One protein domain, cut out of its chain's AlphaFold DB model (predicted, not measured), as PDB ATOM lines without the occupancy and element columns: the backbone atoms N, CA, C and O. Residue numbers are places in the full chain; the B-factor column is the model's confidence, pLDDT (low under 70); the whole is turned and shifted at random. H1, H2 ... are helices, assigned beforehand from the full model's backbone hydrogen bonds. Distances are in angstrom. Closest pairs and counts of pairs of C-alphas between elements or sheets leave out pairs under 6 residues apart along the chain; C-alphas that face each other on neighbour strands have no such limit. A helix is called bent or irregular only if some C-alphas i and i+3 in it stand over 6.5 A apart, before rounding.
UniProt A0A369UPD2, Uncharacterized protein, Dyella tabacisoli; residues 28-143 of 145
ATOM      1  N   HIS A  28     -39.434 -14.915  16.238       82.00
ATOM      2  CA  HIS A  28     -39.537 -15.435  14.872       82.00
ATOM      3  C   HIS A  28     -38.997 -14.449  13.832       82.00
ATOM      4  O   HIS A  28     -38.331 -14.856  12.885       82.00
ATOM      5  N   TRP A  29     -39.243 -13.149  14.018       81.00
ATOM      6  CA  TRP A  29     -38.693 -12.130  13.132       81.00
ATOM      7  C   TRP A  29     -37.166 -12.028  13.240       81.00
ATOM      8  O   TRP A  29     -36.485 -11.997  12.218       81.00
ATOM      9  N   ALA A  30     -36.607 -12.026  14.452       78.38
ATOM     10  CA  ALA A  30     -35.159 -12.013  14.651       78.38
ATOM     11  C   ALA A  30     -34.481 -13.267  14.071       78.38
ATOM     12  O   ALA A  30     -33.446 -13.153  13.415       78.38
ATOM     13  N   ASP A  31     -35.086 -14.442  14.251       82.12
ATOM     14  CA  ASP A  31     -34.587 -15.707  13.706       82.12
ATOM     15  C   ASP A  31     -34.642 -15.709  12.175       82.12
ATOM     16  O   ASP A  31     -33.666 -16.083  11.525       82.12
ATOM     17  N   PHE A  32     -35.730 -15.197  11.585       82.44
ATOM     18  CA  PHE A  32     -35.836 -15.000  10.140       82.44
ATOM     19  C   PHE A  32     -34.734 -14.075   9.612       82.44
ATOM     20  O   PHE A  32     -34.083 -14.403   8.619       82.44
ATOM     21  N   LEU A  33     -34.493 -12.940  10.275       78.38
ATOM     22  CA  LEU A  33     -33.432 -12.008   9.890       78.38
ATOM     23  C   LEU A  33     -32.047 -12.645  10.015       78.38
ATOM     24  O   LEU A  33     -31.228 -12.489   9.118       78.38
ATOM     25  N   ASN A  34     -31.779 -13.399  11.075       79.44
ATOM     26  CA  ASN A  34     -30.500 -14.086  11.237       79.44
ATOM     27  C   ASN A  34     -30.285 -15.184  10.197       79.44
ATOM     28  O   ASN A  34     -29.208 -15.251   9.606       79.44
ATOM     29  N   ALA A  35     -31.298 -16.006   9.932       77.44
ATOM     30  CA  ALA A  35     -31.222 -17.056   8.923       77.44
ATOM     31  C   ALA A  35     -31.108 -16.475   7.504       77.44
ATOM     32  O   ALA A  35     -30.369 -16.986   6.672       77.44
ATOM     33  N   THR A  36     -31.805 -15.378   7.222       73.12
ATOM     34  CA  THR A  36     -31.910 -14.847   5.858       73.12
ATOM     35  C   THR A  36     -30.850 -13.802   5.544       73.12
ATOM     36  O   THR A  36     -30.395 -13.716   4.415       73.12
ATOM     37  N   LEU A  37     -30.429 -12.986   6.507       73.94
ATOM     38  CA  LEU A  37     -29.382 -11.982   6.297       73.94
ATOM     39  C   LEU A  37     -28.034 -12.429   6.842       73.94
ATOM     40  O   LEU A  37     -27.013 -12.179   6.212       73.94
ATOM     41  N   GLY A  38     -28.017 -13.063   8.014       70.19
ATOM     42  CA  GLY A  38     -26.775 -13.497   8.649       70.19
ATOM     43  C   GLY A  38     -26.168 -14.686   7.915       70.19
ATOM     44  O   GLY A  38     -25.036 -14.611   7.444       70.19
ATOM     45  N   VAL A  39     -26.943 -15.763   7.761       74.56
ATOM     46  CA  VAL A  39     -26.453 -17.012   7.152       74.56
ATOM     47  C   VAL A  39     -26.285 -16.897   5.639       74.56
ATOM     48  O   VAL A  39     -25.398 -17.534   5.094       74.56
ATOM     49  N   ILE A  40     -27.086 -16.084   4.948       75.00
ATOM     50  CA  ILE A  40     -26.979 -15.923   3.487       75.00
ATOM     51  C   ILE A  40     -26.078 -14.728   3.139       75.00
ATOM     52  O   ILE A  40     -25.189 -14.846   2.302       75.00
ATOM     53  N   GLY A  41     -26.231 -13.584   3.811       72.19
ATOM     54  CA  GLY A  41     -25.492 -12.365   3.469       72.19
ATOM     55  C   GLY A  41     -23.982 -12.469   3.686       72.19
ATOM     56  O   GLY A  41     -23.218 -11.997   2.846       72.19
ATOM     57  N   PHE A  42     -23.535 -13.125   4.763       72.38
ATOM     58  CA  PHE A  42     -22.102 -13.270   5.038       72.38
ATOM     59  C   PHE A  42     -21.379 -14.164   4.006       72.38
ATOM     60  O   PHE A  42     -20.401 -13.698   3.414       72.38
ATOM     61  N   PRO A  43     -21.863 -15.381   3.683       78.12
ATOM     62  CA  PRO A  43     -21.284 -16.190   2.614       78.12
ATOM     63  C   PRO A  43     -21.392 -15.553   1.232       78.12
ATOM     64  O   PRO A  43     -20.457 -15.699   0.454       78.12
ATOM     65  N   LEU A  44     -22.471 -14.820   0.917       77.06
ATOM     66  CA  LEU A  44     -22.524 -14.085  -0.352       77.06
ATOM     67  C   LEU A  44     -21.459 -12.990  -0.414       77.06
ATOM     68  O   LEU A  44     -20.826 -12.836  -1.453       77.06
ATOM     69  N   GLY A  45     -21.211 -12.268   0.681       73.44
ATOM     70  CA  GLY A  45     -20.124 -11.291   0.735       73.44
ATOM     71  C   GLY A  45     -18.751 -11.937   0.515       73.44
ATOM     72  O   GLY A  45     -17.965 -11.446  -0.294       73.44
ATOM     73  N   LEU A  46     -18.486 -13.074   1.169       78.56
ATOM     74  CA  LEU A  46     -17.258 -13.851   0.952       78.56
ATOM     75  C   LEU A  46     -17.153 -14.375  -0.486       78.56
ATOM     76  O   LEU A  46     -16.086 -14.312  -1.093       78.56
ATOM     77  N   ALA A  47     -18.255 -14.854  -1.059       80.19
ATOM     78  CA  ALA A  47     -18.296 -15.308  -2.442       80.19
ATOM     79  C   ALA A  47     -18.004 -14.158  -3.417       80.19
ATOM     80  O   ALA A  47     -17.289 -14.364  -4.396       80.19
ATOM     81  N   CYS A  48     -18.483 -12.941  -3.130       79.44
ATOM     82  CA  CYS A  48     -18.208 -11.759  -3.946       79.44
ATOM     83  C   CYS A  48     -16.711 -11.429  -3.999       79.44
ATOM     84  O   CYS A  48     -16.221 -11.108  -5.079       79.44
ATOM     85  N   LEU A  49     -15.973 -11.574  -2.892       78.00
ATOM     86  CA  LEU A  49     -14.515 -11.362  -2.867       78.00
ATOM     87  C   LEU A  49     -13.741 -12.307  -3.793       78.00
ATOM     88  O   LEU A  49     -12.701 -11.930  -4.317       78.00
ATOM     89  N   SER A  50     -14.249 -13.520  -4.016       80.12
ATOM     90  CA  SER A  50     -13.606 -14.511  -4.892       80.12
ATOM     91  C   SER A  50     -13.785 -14.200  -6.390       80.12
ATOM     92  O   SER A  50     -13.220 -14.864  -7.258       80.12
ATOM     93  N   THR A  51     -14.590 -13.191  -6.731       81.50
ATOM     94  CA  THR A  51     -14.886 -12.839  -8.126       81.50
ATOM     95  C   THR A  51     -13.979 -11.729  -8.652       81.50
ATOM     96  O   THR A  51     -13.457 -10.920  -7.897       81.50
ATOM     97  N   LYS A  52     -13.853 -11.630  -9.983       79.62
ATOM     98  CA  LYS A  52     -13.068 -10.571 -10.647       79.62
ATOM     99  C   LYS A  52     -13.613  -9.153 -10.408       79.62
ATOM    100  O   LYS A  52     -12.897  -8.185 -10.626       79.62
ATOM    101  N   THR A  53     -14.880  -9.026 -10.011       79.31
ATOM    102  CA  THR A  53     -15.579  -7.747  -9.814       79.31
ATOM    103  C   THR A  53     -16.335  -7.753  -8.479       79.31
ATOM    104  O   THR A  53     -17.573  -7.798  -8.470       79.31
ATOM    105  N   PRO A  54     -15.616  -7.726  -7.341       77.88
ATOM    106  CA  PRO A  54     -16.205  -7.934  -6.017       77.88
ATOM    107  C   PRO A  54     -17.227  -6.857  -5.641       77.88
ATOM    108  O   PRO A  54     -18.246  -7.162  -5.028       77.88
ATOM    109  N   SER A  55     -17.016  -5.613  -6.074       76.31
ATOM    110  CA  SER A  55     -17.916  -4.485  -5.808       76.31
ATOM    111  C   SER A  55     -19.264  -4.589  -6.528       76.31
ATOM    112  O   SER A  55     -20.302  -4.357  -5.913       76.31
ATOM    113  N   ILE A  56     -19.270  -4.976  -7.810       79.25
ATOM    114  CA  ILE A  56     -20.499  -5.138  -8.609       79.25
ATOM    115  C   ILE A  56     -21.328  -6.294  -8.051       79.25
ATOM    116  O   ILE A  56     -22.530  -6.152  -7.826       79.25
ATOM    117  N   ASN A  57     -20.674  -7.420  -7.765       80.75
ATOM    118  CA  ASN A  57     -21.344  -8.579  -7.191       80.75
ATOM    119  C   ASN A  57     -21.848  -8.275  -5.778       80.75
ATOM    120  O   ASN A  57     -22.996  -8.590  -5.469       80.75
ATOM    121  N   GLY A  58     -21.063  -7.564  -4.965       80.25
ATOM    122  CA  GLY A  58     -21.493  -7.078  -3.656       80.25
ATOM    123  C   GLY A  58     -22.725  -6.175  -3.743       80.25
ATOM    124  O   GLY A  58     -23.668  -6.360  -2.976       80.25
ATOM    125  N   ALA A  59     -22.776  -5.261  -4.717       80.44
ATOM    126  CA  ALA A  59     -23.929  -4.391  -4.945       80.44
ATOM    127  C   ALA A  59     -25.185  -5.176  -5.364       80.44
ATOM    128  O   ALA A  59     -26.267  -4.924  -4.834       80.44
ATOM    129  N   LEU A  60     -25.059  -6.167  -6.254       82.19
ATOM    130  CA  LEU A  60     -26.177  -7.037  -6.642       82.19
ATOM    131  C   LEU A  60     -26.679  -7.880  -5.464       82.19
ATOM    132  O   LEU A  60     -27.886  -7.957  -5.229       82.19
ATOM    133  N   CYS A  61     -25.764  -8.456  -4.681       83.56
ATOM    134  CA  CYS A  61     -26.099  -9.204  -3.471       83.56
ATOM    135  C   CYS A  61     -26.792  -8.309  -2.442       83.56
ATOM    136  O   CYS A  61     -27.791  -8.705  -1.847       83.56
ATOM    137  N   PHE A  62     -26.315  -7.077  -2.277       81.50
ATOM    138  CA  PHE A  62     -26.937  -6.086  -1.411       81.50
ATOM    139  C   PHE A  62     -28.360  -5.739  -1.865       81.50
ATOM    140  O   PHE A  62     -29.276  -5.745  -1.044       81.50
ATOM    141  N   VAL A  63     -28.582  -5.503  -3.163       84.25
ATOM    142  CA  VAL A  63     -29.920  -5.238  -3.723       84.25
ATOM    143  C   VAL A  63     -30.846  -6.441  -3.545       84.25
ATOM    144  O   VAL A  63     -32.010  -6.267  -3.180       84.25
ATOM    145  N   PHE A  64     -30.347  -7.660  -3.753       84.12
ATOM    146  CA  PHE A  64     -31.111  -8.889  -3.548       84.12
ATOM    147  C   PHE A  64     -31.553  -9.038  -2.088       84.12
ATOM    148  O   PHE A  64     -32.741  -9.190  -1.793       84.12
ATOM    149  N   VAL A  65     -30.606  -8.891  -1.164       82.25
ATOM    150  CA  VAL A  65     -30.844  -8.940   0.279       82.25
ATOM    151  C   VAL A  65     -31.820  -7.840   0.723       82.25
ATOM    152  O   VAL A  65     -32.757  -8.099   1.482       82.25
ATOM    153  N   LEU A  66     -31.665  -6.621   0.200       81.88
ATOM    154  CA  LEU A  66     -32.570  -5.504   0.464       81.88
ATOM    155  C   LEU A  66     -33.979  -5.767  -0.082       81.88
ATOM    156  O   LEU A  66     -34.965  -5.441   0.577       81.88
ATOM    157  N   SER A  67     -34.092  -6.390  -1.254       82.81
ATOM    158  CA  SER A  67     -35.380  -6.746  -1.858       82.81
ATOM    159  C   SER A  67     -36.121  -7.776  -1.010       82.81
ATOM    160  O   SER A  67     -37.317  -7.615  -0.758       82.81
ATOM    161  N   ILE A  68     -35.410  -8.781  -0.486       82.56
ATOM    162  CA  ILE A  68     -35.972  -9.742   0.470       82.56
ATOM    163  C   ILE A  68     -36.441  -9.017   1.732       82.56
ATOM    164  O   ILE A  68     -37.566  -9.245   2.179       82.56
ATOM    165  N   TRP A  69     -35.630  -8.109   2.282       79.88
ATOM    166  CA  TRP A  69     -36.024  -7.325   3.453       79.88
ATOM    167  C   TRP A  69     -37.304  -6.527   3.196       79.88
ATOM    168  O   TRP A  69     -38.250  -6.601   3.979       79.88
ATOM    169  N   VAL A  70     -37.352  -5.761   2.102       79.81
ATOM    170  CA  VAL A  70     -38.489  -4.893   1.765       79.81
ATOM    171  C   VAL A  70     -39.753  -5.712   1.524       79.81
ATOM    172  O   VAL A  70     -40.805  -5.352   2.055       79.81
ATOM    173  N   ASN A  71     -39.660  -6.830   0.803       81.19
ATOM    174  CA  ASN A  71     -40.816  -7.684   0.537       81.19
ATOM    175  C   ASN A  71     -41.366  -8.314   1.832       81.19
ATOM    176  O   ASN A  71     -42.577  -8.372   2.049       81.19
ATOM    177  N   ASN A  72     -40.475  -8.678   2.758       77.75
ATOM    178  CA  ASN A  72     -40.845  -9.264   4.044       77.75
ATOM    179  C   ASN A  72     -41.161  -8.229   5.135       77.75
ATOM    180  O   ASN A  72     -41.579  -8.614   6.224       77.75
ATOM    181  N   ARG A  73     -41.087  -6.913   4.865       71.06
ATOM    182  CA  ARG A  73     -41.510  -5.872   5.832       71.06
ATOM    183  C   ARG A  73     -42.965  -6.016   6.279       71.06
ATOM    184  O   ARG A  73     -43.329  -5.505   7.334       71.06
ATOM    185  N   ARG A  74     -43.812  -6.697   5.501       68.88
ATOM    186  CA  ARG A  74     -45.202  -6.995   5.891       68.88
ATOM    187  C   ARG A  74     -45.293  -7.963   7.076       68.88
ATOM    188  O   ARG A  74     -46.276  -7.901   7.804       68.88
ATOM    189  N   LEU A  75     -44.271  -8.797   7.277       70.19
ATOM    190  CA  LEU A  75     -44.143  -9.732   8.398       70.19
ATOM    191  C   LEU A  75     -43.513  -9.077   9.638       70.19
ATOM    192  O   LEU A  75     -43.467  -9.687  10.704       70.19
ATOM    193  N   MET A  76     -43.042  -7.832   9.513       71.06
ATOM    194  CA  MET A  76     -42.451  -7.089  10.618       71.06
ATOM    195  C   MET A  76     -43.513  -6.820  11.700       71.06
ATOM    196  O   MET A  76     -44.595  -6.312  11.374       71.06
ATOM    197  N   PRO A  77     -43.222  -7.102  12.982       68.56
ATOM    198  CA  PRO A  77     -44.166  -6.855  14.063       68.56
ATOM    199  C   PRO A  77     -44.636  -5.391  14.105       68.56
ATOM    200  O   PRO A  77     -43.835  -4.460  13.982       68.56
ATOM    201  N   LYS A  78     -45.945  -5.176  14.306       67.25
ATOM    202  CA  LYS A  78     -46.589  -3.845  14.239       67.25
ATOM    203  C   LYS A  78     -45.933  -2.799  15.149       67.25
ATOM    204  O   LYS A  78     -45.755  -1.666  14.724       67.25
ATOM    205  N   HIS A  79     -45.472  -3.190  16.336       65.56
ATOM    206  CA  HIS A  79     -44.819  -2.284  17.289       65.56
ATOM    207  C   HIS A  79     -43.481  -1.706  16.790       65.56
ATOM    208  O   HIS A  79     -43.071  -0.654  17.270       65.56
ATOM    209  N   PHE A  80     -42.806  -2.346  15.825       63.22
ATOM    210  CA  PHE A  80     -41.652  -1.745  15.151       63.22
ATOM    211  C   PHE A  80     -42.064  -0.797  14.018       63.22
ATOM    212  O   PHE A  80     -41.370   0.187  13.773       63.22
ATOM    213  N   ARG A  81     -43.194  -1.051  13.336       60.88
ATOM    214  CA  ARG A  81     -43.767  -0.101  12.357       60.88
ATOM    215  C   ARG A  81     -44.311   1.155  13.037       60.88
ATOM    216  O   ARG A  81     -44.270   2.227  12.446       60.88
ATOM    217  N   GLU A  82     -44.796   1.011  14.264       62.78
ATOM    218  CA  GLU A  82     -45.400   2.072  15.076       62.78
ATOM    219  C   GLU A  82     -44.407   2.739  16.042       62.78
ATOM    220  O   GLU A  82     -44.808   3.590  16.834       62.78
ATOM    221  N   ALA A  83     -43.110   2.406  15.972       53.62
ATOM    222  CA  ALA A  83     -42.046   3.047  16.749       53.62
ATOM    223  C   ALA A  83     -41.791   4.491  16.264       53.62
ATOM    224  O   ALA A  83     -40.742   4.830  15.728       53.62
ATOM    225  N   SER A  84     -42.785   5.355  16.449       50.44
ATOM    226  CA  SER A  84     -42.758   6.790  16.202       50.44
ATOM    227  C   SER A  84     -43.502   7.466  17.352       50.44
ATOM    228  O   SER A  84     -44.707   7.680  17.266       50.44
ATOM    229  N   LYS A  85     -42.796   7.704  18.474       50.59
ATOM    230  CA  LYS A  85     -42.862   8.941  19.298       50.59
ATOM    231  C   LYS A  85     -42.358   8.825  20.738       50.59
ATOM    232  O   LYS A  85     -42.022   9.861  21.298       50.59
ATOM    233  N   ASN A  86     -42.269   7.643  21.349       49.78
ATOM    234  CA  ASN A  86     -41.884   7.548  22.766       49.78
ATOM    235  C   ASN A  86     -40.453   7.037  22.963       49.78
ATOM    236  O   ASN A  86     -40.198   5.834  23.040       49.78
ATOM    237  N   THR A  87     -39.523   7.983  23.101       54.06
ATOM    238  CA  THR A  87     -38.110   7.791  23.464       54.06
ATOM    239  C   THR A  87     -37.972   7.391  24.941       54.06
ATOM    240  O   THR A  87     -37.431   8.120  25.765       54.06
ATOM    241  N   SER A  88     -38.524   6.239  25.319       62.84
ATOM    242  CA  SER A  88     -38.391   5.679  26.669       62.84
ATOM    243  C   SER A  88     -37.087   4.883  26.800       62.84
ATOM    244  O   SER A  88     -36.752   4.090  25.918       62.84
ATOM    245  N   TRP A  89     -36.386   5.025  27.932       56.53
ATOM    246  CA  TRP A  89     -35.161   4.271  28.251       56.53
ATOM    247  C   TRP A  89     -35.375   2.744  28.186       56.53
ATOM    248  O   TRP A  89     -34.502   2.014  27.726       56.53
ATOM    249  N   ARG A  90     -36.568   2.240  28.546       57.91
ATOM    250  CA  ARG A  90     -36.923   0.813  28.366       57.91
ATOM    251  C   ARG A  90     -37.059   0.418  26.894       57.91
ATOM    252  O   ARG A  90     -36.694  -0.695  26.530       57.91
ATOM    253  N   GLY A  91     -37.550   1.324  26.047       62.84
ATOM    254  CA  GLY A  91     -37.604   1.119  24.597       62.84
ATOM    255  C   GLY A  91     -36.208   0.993  23.987       62.84
ATOM    256  O   GLY A  91     -35.989   0.133  23.139       62.84
ATOM    257  N   PHE A  92     -35.243   1.769  24.489       63.75
ATOM    258  CA  PHE A  92     -33.840   1.655  24.089       63.75
ATOM    259  C   PHE A  92     -33.242   0.284  24.446       63.75
ATOM    260  O   PHE A  92     -32.708  -0.375  23.560       63.75
ATOM    261  N   TRP A  93     -33.396  -0.209  25.683       66.44
ATOM    262  CA  TRP A  93     -32.873  -1.534  26.073       66.44
ATOM    263  C   TRP A  93     -33.527  -2.697  25.318       66.44
ATOM    264  O   TRP A  93     -32.841  -3.650  24.944       66.44
ATOM    265  N   ASN A  94     -34.831  -2.614  25.043       63.06
ATOM    266  CA  ASN A  94     -35.521  -3.625  24.242       63.06
ATOM    267  C   ASN A  94     -35.055  -3.605  22.779       63.06
ATOM    268  O   ASN A  94     -34.823  -4.669  22.202       63.06
ATOM    269  N   ASN A  95     -34.814  -2.418  22.214       65.25
ATOM    270  CA  ASN A  95     -34.191  -2.285  20.900       65.25
ATOM    271  C   ASN A  95     -32.764  -2.844  20.907       65.25
ATOM    272  O   ASN A  95     -32.428  -3.629  20.031       65.25
ATOM    273  N   VAL A  96     -31.941  -2.536  21.910       68.00
ATOM    274  CA  VAL A  96     -30.568  -3.065  22.019       68.00
ATOM    275  C   VAL A  96     -30.564  -4.592  22.098       68.00
ATOM    276  O   VAL A  96     -29.799  -5.235  21.383       68.00
ATOM    277  N   LYS A  97     -31.452  -5.203  22.892       72.56
ATOM    278  CA  LYS A  97     -31.574  -6.668  22.986       72.56
ATOM    279  C   LYS A  97     -32.011  -7.301  21.661       72.56
ATOM    280  O   LYS A  97     -31.521  -8.374  21.310       72.56
ATOM    281  N   PHE A  98     -32.909  -6.644  20.928       69.94
ATOM    282  CA  PHE A  98     -33.294  -7.053  19.579       69.94
ATOM    283  C   PHE A  98     -32.112  -6.945  18.603       69.94
ATOM    284  O   PHE A  98     -31.812  -7.914  17.912       69.94
ATOM    285  N   TRP A  99     -31.378  -5.828  18.624       68.31
ATOM    286  CA  TRP A  99     -30.204  -5.593  17.779       68.31
ATOM    287  C   TRP A  99     -29.059  -6.573  18.055       68.31
ATOM    288  O   TRP A  99     -28.444  -7.062  17.111       68.31
ATOM    289  N   LEU A 100     -28.816  -6.917  19.324       73.81
ATOM    290  CA  LEU A 100     -27.881  -7.973  19.728       73.81
ATOM    291  C   LEU A 100     -28.300  -9.340  19.189       73.81
ATOM    292  O   LEU A 100     -27.455 -10.102  18.727       73.81
ATOM    293  N   ARG A 101     -29.602  -9.653  19.205       72.12
ATOM    294  CA  ARG A 101     -30.106 -10.891  18.598       72.12
ATOM    295  C   ARG A 101     -29.920 -10.890  17.092       72.12
ATOM    296  O   ARG A 101     -29.530 -11.917  16.565       72.12
ATOM    297  N   THR A 102     -30.128  -9.766  16.416       71.62
ATOM    298  CA  THR A 102     -29.909  -9.630  14.970       71.62
ATOM    299  C   THR A 102     -28.465  -9.271  14.598       71.62
ATOM    300  O   THR A 102     -28.213  -8.855  13.469       71.62
ATOM    301  N   ALA A 103     -27.498  -9.396  15.512       77.06
ATOM    302  CA  ALA A 103     -26.117  -8.985  15.255       77.06
ATOM    303  C   ALA A 103     -25.491  -9.678  14.025       77.06
ATOM    304  O   ALA A 103     -24.892  -8.971  13.216       77.06
ATOM    305  N   PRO A 104     -25.672 -10.994  13.786       75.44
ATOM    306  CA  PRO A 104     -25.168 -11.642  12.571       75.44
ATOM    307  C   PRO A 104     -25.759 -11.049  11.288       75.44
ATOM    308  O   PRO A 104     -25.039 -10.808  10.321       75.44
ATOM    309  N   ALA A 105     -27.064 -10.764  11.294       74.38
ATOM    310  CA  ALA A 105     -27.759 -10.124  10.181       74.38
ATOM    311  C   ALA A 105     -27.205  -8.724   9.882       74.38
ATOM    312  O   ALA A 105     -26.946  -8.381   8.729       74.38
ATOM    313  N   VAL A 106     -26.989  -7.933  10.932       78.19
ATOM    314  CA  VAL A 106     -26.420  -6.584  10.833       78.19
ATOM    315  C   VAL A 106     -24.984  -6.643  10.324       78.19
ATOM    316  O   VAL A 106     -24.640  -5.902   9.409       78.19
ATOM    317  N   MET A 107     -24.166  -7.552  10.855       78.69
ATOM    318  CA  MET A 107     -22.778  -7.733  10.425       78.69
ATOM    319  C   MET A 107     -22.692  -8.138   8.950       78.69
ATOM    320  O   MET A 107     -21.920  -7.537   8.208       78.69
ATOM    321  N   GLY A 108     -23.519  -9.088   8.498       76.62
ATOM    322  CA  GLY A 108     -23.580  -9.486   7.088       76.62
ATOM    323  C   GLY A 108     -24.009  -8.339   6.168       76.62
ATOM    324  O   GLY A 108     -23.421  -8.135   5.107       76.62
ATOM    325  N   TYR A 109     -24.985  -7.537   6.597       78.62
ATOM    326  CA  TYR A 109     -25.451  -6.377   5.839       78.62
ATOM    327  C   TYR A 109     -24.401  -5.260   5.753       78.62
ATOM    328  O   TYR A 109     -24.138  -4.742   4.667       78.62
ATOM    329  N   VAL A 110     -23.771  -4.912   6.879       82.50
ATOM    330  CA  VAL A 110     -22.682  -3.922   6.934       82.50
ATOM    331  C   VAL A 110     -21.512  -4.379   6.070       82.50
ATOM    332  O   VAL A 110     -20.952  -3.582   5.321       82.50
ATOM    333  N   TYR A 111     -21.177  -5.664   6.114       80.31
ATOM    334  CA  TYR A 111     -20.115  -6.228   5.296       80.31
ATOM    335  C   TYR A 111     -20.414  -6.130   3.792       80.31
ATOM    336  O   TYR A 111     -19.583  -5.623   3.038       80.31
ATOM    337  N   LEU A 112     -21.617  -6.519   3.352       79.56
ATOM    338  CA  LEU A 112     -22.044  -6.357   1.955       79.56
ATOM    339  C   LEU A 112     -22.019  -4.893   1.508       79.56
ATOM    340  O   LEU A 112     -21.600  -4.600   0.388       79.56
ATOM    341  N   LEU A 113     -22.425  -3.973   2.384       83.19
ATOM    342  CA  LEU A 113     -22.377  -2.539   2.113       83.19
ATOM    343  C   LEU A 113     -20.933  -2.051   1.919       83.19
ATOM    344  O   LEU A 113     -20.663  -1.311   0.975       83.19
ATOM    345  N   LEU A 114     -19.998  -2.484   2.771       83.62
ATOM    346  CA  LEU A 114     -18.579  -2.142   2.641       83.62
ATOM    347  C   LEU A 114     -17.992  -2.668   1.327       83.62
ATOM    348  O   LEU A 114     -17.301  -1.926   0.627       83.62
ATOM    349  N   VAL A 115     -18.311  -3.909   0.948       82.38
ATOM    350  CA  VAL A 115     -17.879  -4.482  -0.337       82.38
ATOM    351  C   VAL A 115     -18.485  -3.706  -1.512       82.38
ATOM    352  O   VAL A 115     -17.758  -3.345  -2.437       82.38
ATOM    353  N   ALA A 116     -19.777  -3.374  -1.469       82.94
ATOM    354  CA  ALA A 116     -20.448  -2.612  -2.526       82.94
ATOM    355  C   ALA A 116     -19.863  -1.195  -2.697       82.94
ATOM    356  O   ALA A 116     -19.698  -0.718  -3.821       82.94
ATOM    357  N   LEU A 117     -19.513  -0.529  -1.592       85.94
ATOM    358  CA  LEU A 117     -18.957   0.829  -1.598       85.94
ATOM    359  C   LEU A 117     -17.438   0.878  -1.819       85.94
ATOM    360  O   LEU A 117     -16.904   1.949  -2.101       85.94
ATOM    361  N   SER A 118     -16.736  -0.252  -1.739       84.38
ATOM    362  CA  SER A 118     -15.274  -0.311  -1.859       84.38
ATOM    363  C   SER A 118     -14.739   0.341  -3.143       84.38
ATOM    364  O   SER A 118     -13.837   1.171  -3.087       84.38
ATOM    365  N   HIS A 119     -15.339   0.043  -4.297       82.69
ATOM    366  CA  HIS A 119     -14.904   0.566  -5.594       82.69
ATOM    367  C   HIS A 119     -15.137   2.078  -5.776       82.69
ATOM    368  O   HIS A 119     -14.190   2.775  -6.140       82.69
ATOM    369  N   PRO A 120     -16.336   2.648  -5.526       83.88
ATOM    370  CA  PRO A 120     -16.512   4.098  -5.621       83.88
ATOM    371  C   PRO A 120     -15.650   4.862  -4.604       83.88
ATOM    372  O   PRO A 120     -15.160   5.949  -4.928       83.88
ATOM    373  N   ILE A 121     -15.409   4.297  -3.412       85.56
ATOM    374  CA  ILE A 121     -14.480   4.876  -2.431       85.56
ATOM    375  C   ILE A 121     -13.051   4.852  -2.978       85.56
ATOM    376  O   ILE A 121     -12.380   5.882  -2.929       85.56
ATOM    377  N   TYR A 122     -12.604   3.726  -3.538       84.12
ATOM    378  CA  TYR A 122     -11.275   3.597  -4.134       84.12
ATOM    379  C   TYR A 122     -11.052   4.612  -5.260       84.12
ATOM    380  O   TYR A 122     -10.096   5.382  -5.199       84.12
ATOM    381  N   VAL A 123     -11.974   4.701  -6.225       84.62
ATOM    382  CA  VAL A 123     -11.896   5.678  -7.327       84.62
ATOM    383  C   VAL A 123     -11.863   7.111  -6.794       84.62
ATOM    384  O   VAL A 123     -11.065   7.925  -7.251       84.62
ATOM    385  N   SER A 124     -12.685   7.435  -5.794       86.75
ATOM    386  CA  SER A 124     -12.695   8.774  -5.191       86.75
ATOM    387  C   SER A 124     -11.384   9.091  -4.460       86.75
ATOM    388  O   SER A 124     -10.893  10.221  -4.520       86.75
ATOM    389  N   CYS A 125     -10.799   8.100  -3.784       85.31
ATOM    390  CA  CYS A 125      -9.538   8.243  -3.061       85.31
ATOM    391  C   CYS A 125      -8.341   8.400  -3.999       85.31
ATOM    392  O   CYS A 125      -7.446   9.177  -3.679       85.31
ATOM    393  N   THR A 126      -8.316   7.711  -5.142       83.12
ATOM    394  CA  THR A 126      -7.202   7.789  -6.101       83.12
ATOM    395  C   THR A 126      -7.284   9.021  -7.000       83.12
ATOM    396  O   THR A 126      -6.253   9.612  -7.311       83.12
ATOM    397  N   THR A 127      -8.491   9.451  -7.386       85.00
ATOM    398  CA  THR A 127      -8.671  10.562  -8.342       85.00
ATOM    399  C   THR A 127      -8.816  11.934  -7.692       85.00
ATOM    400  O   THR A 127      -8.352  12.917  -8.265       85.00
ATOM    401  N   LYS A 128      -9.468  12.030  -6.525       85.88
ATOM    402  CA  LYS A 128      -9.903  13.323  -5.972       85.88
ATOM    403  C   LYS A 128      -9.225  13.695  -4.660       85.88
ATOM    404  O   LYS A 128      -8.790  14.830  -4.511       85.88
ATOM    405  N   TYR A 129      -9.175  12.766  -3.706       85.06
ATOM    406  CA  TYR A 129      -8.748  13.075  -2.334       85.06
ATOM    407  C   TYR A 129      -7.318  12.635  -2.002       85.06
ATOM    408  O   TYR A 129      -6.808  13.037  -0.963       85.06
ATOM    409  N   GLN A 130      -6.679  11.843  -2.872       86.00
ATOM    410  CA  GLN A 130      -5.329  11.297  -2.682       86.00
ATOM    411  C   GLN A 130      -5.144  10.669  -1.292       86.00
ATOM    412  O   GLN A 130      -4.301  11.085  -0.504       86.00
ATOM    413  N   CYS A 131      -5.948   9.646  -0.992       85.69
ATOM    414  CA  CYS A 131      -5.898   8.922   0.282       85.69
ATOM    415  C   CYS A 131      -5.185   7.564   0.111       85.69
ATOM    416  O   CYS A 131      -5.873   6.546  -0.026       85.69
ATOM    417  N   PRO A 132      -3.838   7.502   0.124       84.75
ATOM    418  CA  PRO A 132      -3.093   6.281  -0.198       84.75
ATOM    419  C   PRO A 132      -3.364   5.149   0.796       84.75
ATOM    420  O   PRO A 132      -3.605   4.022   0.385       84.75
ATOM    421  N   VAL A 133      -3.450   5.459   2.095       87.25
ATOM    422  CA  VAL A 133      -3.687   4.454   3.148       87.25
ATOM    423  C   VAL A 133      -5.021   3.733   2.952       87.25
ATOM    424  O   VAL A 133      -5.092   2.519   3.100       87.25
ATOM    425  N   ILE A 134      -6.077   4.471   2.600       83.06
ATOM    426  CA  ILE A 134      -7.419   3.908   2.398       83.06
ATOM    427  C   ILE A 134      -7.468   3.115   1.088       83.06
ATOM    428  O   ILE A 134      -8.056   2.036   1.050       83.06
ATOM    429  N   ALA A 135      -6.837   3.626   0.027       81.25
ATOM    430  CA  ALA A 135      -6.767   2.938  -1.257       81.25
ATOM    431  C   ALA A 135      -6.020   1.598  -1.146       81.25
ATOM    432  O   ALA A 135      -6.531   0.583  -1.623       81.25
ATOM    433  N   ASP A 136      -4.881   1.571  -0.448       84.25
ATOM    434  CA  ASP A 136      -4.107   0.349  -0.204       84.25
ATOM    435  C   ASP A 136      -4.873  -0.644   0.670       84.25
ATOM    436  O   ASP A 136      -4.893  -1.838   0.373       84.25
ATOM    437  N   TRP A 137      -5.576  -0.164   1.702       85.94
ATOM    438  CA  TRP A 137      -6.446  -1.014   2.516       85.94
ATOM    439  C   TRP A 137      -7.540  -1.675   1.671       85.94
ATOM    440  O   TRP A 137      -7.741  -2.886   1.742       85.94
ATOM    441  N   ILE A 138      -8.235  -0.901   0.836       82.81
ATOM    442  CA  ILE A 138      -9.305  -1.430  -0.017       82.81
ATOM    443  C   ILE A 138      -8.745  -2.430  -1.035       82.81
ATOM    444  O   ILE A 138      -9.336  -3.492  -1.242       82.81
ATOM    445  N   LYS A 139      -7.587  -2.135  -1.627       81.69
ATOM    446  CA  LYS A 139      -6.914  -3.037  -2.562       81.69
ATOM    447  C   LYS A 139      -6.496  -4.347  -1.892       81.69
ATOM    448  O   LYS A 139      -6.745  -5.415  -2.445       81.69
ATOM    449  N   TYR A 140      -5.926  -4.275  -0.691       83.12
ATOM    450  CA  TYR A 140      -5.438  -5.441   0.045       83.12
ATOM    451  C   TYR A 140      -6.572  -6.335   0.565       83.12
ATOM    452  O   TYR A 140      -6.507  -7.553   0.432       83.12
ATOM    453  N   TYR A 141      -7.622  -5.742   1.139       77.81
ATOM    454  CA  TYR A 141      -8.681  -6.497   1.819       77.81
ATOM    455  C   TYR A 141      -9.885  -6.831   0.937       77.81
ATOM    456  O   TYR A 141     -10.584  -7.803   1.219       77.81
ATOM    457  N   VAL A 142     -10.156  -6.037  -0.104       75.19
ATOM    458  CA  VAL A 142     -11.325  -6.235  -0.981       75.19
ATOM    459  C   VAL A 142     -10.926  -6.739  -2.369       75.19
ATOM    460  O   VAL A 142     -11.782  -7.201  -3.118       75.19
ATOM    461  N   GLY A 143      -9.638  -6.679  -2.727       69.25
ATOM    462  CA  GLY A 143      -9.177  -7.057  -4.064       69.25
ATOM    463  C   GLY A 143      -9.719  -6.129  -5.154       69.25
ATOM    464  O   GLY A 143      -9.905  -6.558  -6.292       69.25
TER     465      GLY A 143
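What this domain is: This is residues 28 to 143 of the 145 residues of an uncharacterized protein of Dyella tabacisoli (UniProt A0A369UPD2). The model is a loose arch: H1 and H2 form a hairpin of two long helices side by side, the first arm of bent helix H5 slants across them, and two legs turn away to the same side at opposite ends. One leg is H4 with little H3; the other is the hairpin of H5b and H6. H1, H2 and H5a make an up-and-down bundle, each running against the one before it. The printed part has 116 residues with six named helices, H1 to H6 in chain order, and no named strand: all helix, loose, radius of gyration of the C-alphas 17.1 A, spans 45 by 27 by 20 A.

Where its parts are: Find H5, residues 103 to 129, assigned as one helix by its hydrogen bonds but bent, with C-alphas 116 and 119 7.1 A apart; its arms are H5a, residues 103 to 116, 19.7 A, and H5b, residues 119 to 129. H1, residues 28 to 49, starts at C-alpha 28 (-39.537, -15.435, 14.872) and runs 30.9 A; H2, residues 54 to 75, runs 31.5 A. H3 is residues 78 to 81, H4 residues 89 to 101, and H6 residues 132 to 142, ending at C-alpha 142 (-11.325, -6.235, -0.981).

How they stand to each other: H5a touches H1, closest C-alphas Gly 38 and Ala 105, 3.8 A. H2 touches H5a with residues 54 to 62 alone, at a steep tilt of 41 degrees, closest C-alphas Ser 55 and Ala 116, 4.5 A. H5b touches H6, closest C-alphas Tyr 122 and Ala 135, 5.4 A. In H4, H5a and H6 every O i to N i+4 pair is within hydrogen-bond range.

The domain as a whole: The C-alphas farthest apart, Lys 52 and Ser 88, are 47.9 A apart. The printed part has no cut, and no link is long. Residues 84 to 90, of which 89 to 90 belong to H4, stand free; pLDDT is under 70 at residues 77 to 96, among others.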